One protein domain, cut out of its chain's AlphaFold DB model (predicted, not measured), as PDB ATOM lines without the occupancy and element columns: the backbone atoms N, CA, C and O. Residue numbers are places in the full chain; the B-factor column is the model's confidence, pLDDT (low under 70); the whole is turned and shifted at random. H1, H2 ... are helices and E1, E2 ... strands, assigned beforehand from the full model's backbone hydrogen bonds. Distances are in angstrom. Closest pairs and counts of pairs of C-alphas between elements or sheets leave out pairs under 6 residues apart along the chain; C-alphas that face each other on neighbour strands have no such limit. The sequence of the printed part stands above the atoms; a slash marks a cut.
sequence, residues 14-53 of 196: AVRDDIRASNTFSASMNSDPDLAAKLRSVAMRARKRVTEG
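This is residues 14 to 53 of the 196 residues of an uncharacterized protein of Dendrothele bispora (strain CBS 962.96) (UniProt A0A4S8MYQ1). A small body, in which the helix H2 sits loosely beside a hairpin of two short strands, E1 and E2, has a helical arm sticking out of it: residues 14 to 21 of the helix H1. Residues 24 to 32, with no named element, loop from that arm to H2. The printed part has 40 residues, with two named helices and two named strands in the order H1, H2, E1, E2; the two-stranded sheet is antiparallel and the class is mixed, helices and strands. The whole is flat and only just loose, close to compact, with a radius of gyration of the C-alphas of 11.2 A and spans of 31 by 24 by 13 A.

Start at H1, residues 14 to 23, where residues 14 to 21 stand free. Next comes H2, residues 33 to 42, which is apart from H1. Look then at the hairpin of E1, residues 44 to 47, and E2, residues 50 to 52; H1 is apart from both strands. E1 and E2 are antiparallel neighbours, with 142 degrees between their N-to-C directions. Between them, find N 44 and O 52 at 2.9 A and N 52 and O 44 at 2.8 A, both within hydrogen-bond range. C-alphas 45 and 51 face each other at 4.2 A. Between H2 and E2 there are 2 pairs of C-alphas within 8 A, and the closest C-alphas are those of Leu 39 and Thr 51, 7.2 A apart. Along the helices' backbones, every O i to N i+4 pair is within hydrogen-bond range in H1, and 4 of 6 are in H2.

Find C-alpha 14 at (228.474, 116.948, 168.623); from there H1 runs 13.9 A to C-alpha 23. Pick up H2 at C-alpha 33, at (220.566, 125.574, 194.072), and read on 15.4 A to C-alpha 42. E1 covers 9.4 A from Met 44 to Arg 47. E2 covers 6.6 A from Val 50 to Glu 52, ending at C-alpha 52 at (235.949, 116.374, 196.024).

The two C-alphas farthest apart are those of Ala 14 and Val 42, at 31.6 A. Without residues 14 to 21, the body of 32 residues spans 24 by 20 by 11 A. The printed part has no cut. The links from H2 to E1 and from E1 to E2 are tight, the link from H1 to H2 is short, and no link is long. In the B-factor column you will find a mean pLDDT of 73.6 for the printed part of this predicted model, with residues 22 to 31 under 70.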
ATOM      1  N   ALA A  14     229.534 117.652 167.895       78.62
ATOM      2  CA  ALA A  14     228.474 116.948 168.623       78.62
ATOM      3  C   ALA A  14     228.994 116.212 169.873       78.62
ATOM      4  O   ALA A  14     228.429 116.341 170.953       78.62
ATOM      5  N   VAL A  15     230.131 115.510 169.773       78.25
ATOM      6  CA  VAL A  15     230.748 114.824 170.927       78.25
ATOM      7  C   VAL A  15     231.234 115.840 171.963       78.25
ATOM      8  O   VAL A  15     231.157 115.608 173.172       78.25
ATOM      9  N   ARG A  16     231.738 116.991 171.507       76.81
ATOM     10  CA  ARG A  16     232.169 118.075 172.394       76.81
ATOM     11  C   ARG A  16     230.984 118.705 173.123       76.81
ATOM     12  O   ARG A  16     231.093 118.974 174.324       76.81
ATOM     13  N   ASP A  17     229.878 118.910 172.423       79.38
ATOM     14  CA  ASP A  17     228.650 119.459 172.979       79.38
ATOM     15  C   ASP A  17     227.966 118.468 173.919       79.38
ATOM     16  O   ASP A  17     227.537 118.888 174.987       79.38
ATOM     17  N   ASP A  18     228.010 117.163 173.654       79.38
ATOM     18  CA  ASP A  18     227.539 116.120 174.577       79.38
ATOM     19  C   ASP A  18     228.349 116.091 175.881       79.38
ATOM     20  O   ASP A  18     227.801 116.024 176.990       79.38
ATOM     21  N   ILE A  19     229.680 116.200 175.790       74.38
ATOM     22  CA  ILE A  19     230.558 116.288 176.968       74.38
ATOM     23  C   ILE A  19     230.293 117.589 177.737       74.38
ATOM     24  O   ILE A  19     230.343 117.619 178.971       74.38
ATOM     25  N   ARG A  20     229.999 118.686 177.035       75.31
ATOM     26  CA  ARG A  20     229.685 119.972 177.662       75.31
ATOM     27  C   ARG A  20     228.303 119.957 178.309       75.31
ATOM     28  O   ARG A  20     228.193 120.389 179.454       75.31
ATOM     29  N   ALA A  21     227.296 119.419 177.630       73.19
ATOM     30  CA  ALA A  21     225.923 119.262 178.089       73.19
ATOM     31  C   ALA A  21     225.859 118.341 179.311       73.19
ATOM     32  O   ALA A  21     225.291 118.720 180.333       73.19
ATOM     33  N   SER A  22     226.546 117.198 179.285       67.12
ATOM     34  CA  SER A  22     226.662 116.300 180.448       67.12
ATOM     35  C   SER A  22     227.443 116.916 181.620       67.12
ATOM     36  O   SER A  22     227.214 116.566 182.785       67.12
ATOM     37  N   ASN A  23     228.322 117.884 181.341       62.66
ATOM     38  CA  ASN A  23     228.998 118.678 182.363       62.66
ATOM     39  C   ASN A  23     228.191 119.875 182.866       62.66
ATOM     40  O   ASN A  23     228.510 120.377 183.952       62.66
ATOM     41  N   THR A  24     227.142 120.311 182.165       66.62
ATOM     42  CA  THR A  24     226.260 121.346 182.703       66.62
ATOM     43  C   THR A  24     225.590 120.836 183.974       66.62
ATOM     44  O   THR A  24     225.182 119.678 184.096       66.62
ATOM     45  N   PHE A  25     225.564 121.694 184.990       61.88
ATOM     46  CA  PHE A  25     224.907 121.384 186.246       61.88
ATOM     47  C   PHE A  25     223.400 121.452 186.002       61.88
ATOM     48  O   PHE A  25     222.784 122.497 186.184       61.88
ATOM     49  N   SER A  26     222.813 120.346 185.543       62.00
ATOM     50  CA  SER A  26     221.369 120.163 185.612       62.00
ATOM     51  C   SER A  26     221.021 120.142 187.097       62.00
ATOM     52  O   SER A  26     221.321 119.173 187.806       62.00
ATOM     53  N   ALA A  27     220.491 121.267 187.579       57.88
ATOM     54  CA  ALA A  27     219.904 121.384 188.899       57.88
ATOM     55  C   ALA A  27     218.716 120.420 188.936       57.88
ATOM     56  O   ALA A  27     217.596 120.748 188.567       57.88
ATOM     57  N   SER A  28     219.003 119.174 189.301       56.50
ATOM     58  CA  SER A  28     217.996 118.189 189.656       56.50
ATOM     59  C   SER A  28     217.069 118.855 190.664       56.50
ATOM     60  O   SER A  28     217.568 119.333 191.681       56.50
ATOM     61  N   MET A  29     215.761 118.862 190.397       58.03
ATOM     62  CA  MET A  29     214.712 119.605 191.123       58.03
ATOM     63  C   MET A  29     214.675 119.445 192.661       58.03
ATOM     64  O   MET A  29     213.893 120.119 193.319       58.03
ATOM     65  N   ASN A  30     215.534 118.611 193.250       63.75
ATOM     66  CA  ASN A  30     215.550 118.276 194.673       63.75
ATOM     67  C   ASN A  30     216.828 118.718 195.407       63.75
ATOM     68  O   ASN A  30     216.957 118.455 196.600       63.75
ATOM     69  N   SER A  31     217.802 119.329 194.726       65.25
ATOM     70  CA  SER A  31     218.977 119.901 195.395       65.25
ATOM     71  C   SER A  31     218.836 121.411 195.478       65.25
ATOM     72  O   SER A  31     218.635 122.049 194.446       65.25
ATOM     73  N   ASP A  32     218.995 121.961 196.681       72.88
ATOM     74  CA  ASP A  32     219.048 123.403 196.901       72.88
ATOM     75  C   ASP A  32     220.080 124.035 195.939       72.88
ATOM     76  O   ASP A  32     221.265 123.668 195.985       72.88
ATOM     77  N   PRO A  33     219.661 124.939 195.029       71.19
ATOM     78  CA  PRO A  33     220.566 125.574 194.072       71.19
ATOM     79  C   PRO A  33     221.715 126.321 194.764       71.19
ATOM     80  O   PRO A  33     222.803 126.448 194.190       71.19
ATOM     81  N   ASP A  34     221.509 126.763 196.008       78.81
ATOM     82  CA  ASP A  34     222.513 127.467 196.798       78.81
ATOM     83  C   ASP A  34     223.604 126.516 197.329       78.81
ATOM     84  O   ASP A  34     224.790 126.857 197.357       78.81
ATOM     85  N   LEU A  35     223.262 125.261 197.642       80.81
ATOM     86  CA  LEU A  35     224.224 124.262 198.122       80.81
ATOM     87  C   LEU A  35     225.305 123.954 197.073       80.81
ATOM     88  O   LEU A  35     226.496 123.896 197.381       80.81
ATOM     89  N   ALA A  36     224.909 123.805 195.810       73.56
ATOM     90  CA  ALA A  36     225.845 123.543 194.718       73.56
ATOM     91  C   ALA A  36     226.732 124.755 194.389       73.56
ATOM     92  O   ALA A  36     227.863 124.603 193.922       73.56
ATOM     93  N   ALA A  37     226.228 125.973 194.603       78.56
ATOM     94  CA  ALA A  37     227.037 127.182 194.505       78.56
ATOM     95  C   ALA A  37     228.082 127.242 195.630       78.56
ATOM     96  O   ALA A  37     229.255 127.494 195.351       78.56
ATOM     97  N   LYS A  38     227.685 126.918 196.868       78.50
ATOM     98  CA  LYS A  38     228.583 126.850 198.032       78.50
ATOM     99  C   LYS A  38     229.686 125.810 197.847       78.50
ATOM    100  O   LYS A  38     230.860 126.140 197.993       78.50
ATOM    101  N   LEU A  39     229.344 124.588 197.435       79.81
ATOM    102  CA  LEU A  39     230.331 123.516 197.248       79.81
ATOM    103  C   LEU A  39     231.346 123.827 196.140       79.81
ATOM    104  O   LEU A  39     232.519 123.516 196.304       79.81
ATOM    105  N   ARG A  40     230.950 124.526 195.066       77.81
ATOM    106  CA  ARG A  40     231.889 124.977 194.017       77.81
ATOM    107  C   ARG A  40     232.953 125.952 194.517       77.81
ATOM    108  O   ARG A  40     233.981 126.093 193.865       77.81
ATOM    109  N   SER A  41     232.698 126.657 195.618       77.19
ATOM    110  CA  SER A  41     233.670 127.596 196.184       77.19
ATOM    111  C   SER A  41     234.747 126.903 197.026       77.19
ATOM    112  O   SER A  41     235.821 127.467 197.207       77.19
ATOM    113  N   VAL A  42     234.476 125.678 197.494       75.06
ATOM    114  CA  VAL A  42     235.331 124.928 198.431       75.06
ATOM    115  C   VAL A  42     235.945 123.679 197.789       75.06
ATOM    116  O   VAL A  42     237.025 123.251 198.183       75.06
ATOM    117  N   ALA A  43     235.282 123.087 196.794       77.12
ATOM    118  CA  ALA A  43     235.642 121.792 196.229       77.12
ATOM    119  C   ALA A  43     235.544 121.779 194.697       77.12
ATOM    120  O   ALA A  43     234.738 122.490 194.086       77.12
ATOM    121  N   MET A  44     236.352 120.921 194.072       78.06
ATOM    122  CA  MET A  44     236.254 120.637 192.644       78.06
ATOM    123  C   MET A  44     235.235 119.524 192.397       78.06
ATOM    124  O   MET A  44     235.066 118.608 193.195       78.06
ATOM    125  N   ARG A  45     234.507 119.590 191.283       79.19
ATOM    126  CA  ARG A  45     233.545 118.540 190.928       79.19
ATOM    127  C   ARG A  45     234.280 117.388 190.245       79.19
ATOM    128  O   ARG A  45     234.839 117.594 189.175       79.19
ATOM    129  N   ALA A  46     234.206 116.191 190.819       79.81
ATOM    130  CA  ALA A  46     234.804 114.993 190.240       79.81
ATOM    131  C   ALA A  46     233.862 114.296 189.244       79.81
ATOM    132  O   ALA A  46     234.277 113.900 188.158       79.81
ATOM    133  N   ARG A  47     232.570 114.159 189.588       78.56
ATOM    134  CA  ARG A  47     231.550 113.472 188.761       78.56
ATOM    135  C   ARG A  47     230.171 114.126 188.896       78.56
ATOM    136  O   ARG A  47     229.992 115.131 189.588       78.56
ATOM    137  N   LYS A  48     229.147 113.601 188.209       78.44
ATOM    138  CA  LYS A  48     227.746 114.031 188.395       78.44
ATOM    139  C   LYS A  48     227.354 113.853 189.866       78.44
ATOM    140  O   LYS A  48     227.332 112.736 190.356       78.44
ATOM    141  N   ARG A  49     227.063 114.975 190.542       72.44
ATOM    142  CA  ARG A  49     226.714 115.065 191.976       72.44
ATOM    143  C   ARG A  49     227.831 114.714 192.973       72.44
ATOM    144  O   ARG A  49     227.542 114.607 194.156       72.44
ATOM    145  N   VAL A  50     229.084 114.587 192.530       77.88
ATOM    146  CA  VAL A  50     230.226 114.310 193.418       77.88
ATOM    147  C   VAL A  50     231.198 115.483 193.380       77.88
ATOM    148  O   VAL A  50     231.701 115.842 192.310       77.88
ATOM    149  N   THR A  51     231.449 116.080 194.542       80.50
ATOM    150  CA  THR A  51     232.430 117.151 194.748       80.50
ATOM    151  C   THR A  51     233.511 116.675 195.704       80.50
ATOM    152  O   THR A  51     233.197 116.235 196.806       80.50
ATOM    153  N   GLU A  52     234.763 116.784 195.282       79.94
ATOM    154  CA  GLU A  52     235.949 116.374 196.024       79.94
ATOM    155  C   GLU A  52     236.797 117.614 196.324       79.94
ATOM    156  O   GLU A  52     237.002 118.483 195.475       79.94
ATOM    157  N   GLY A  53     237.267 117.739 197.558       81.12
ATOM    158  CA  GLY A  53     238.091 118.863 197.981       81.12
ATOM    159  C   GLY A  53     238.587 118.667 199.403       81.12
ATOM    160  O   GLY A  53     237.873 118.125 200.246       81.12
TER     161      GLY A  53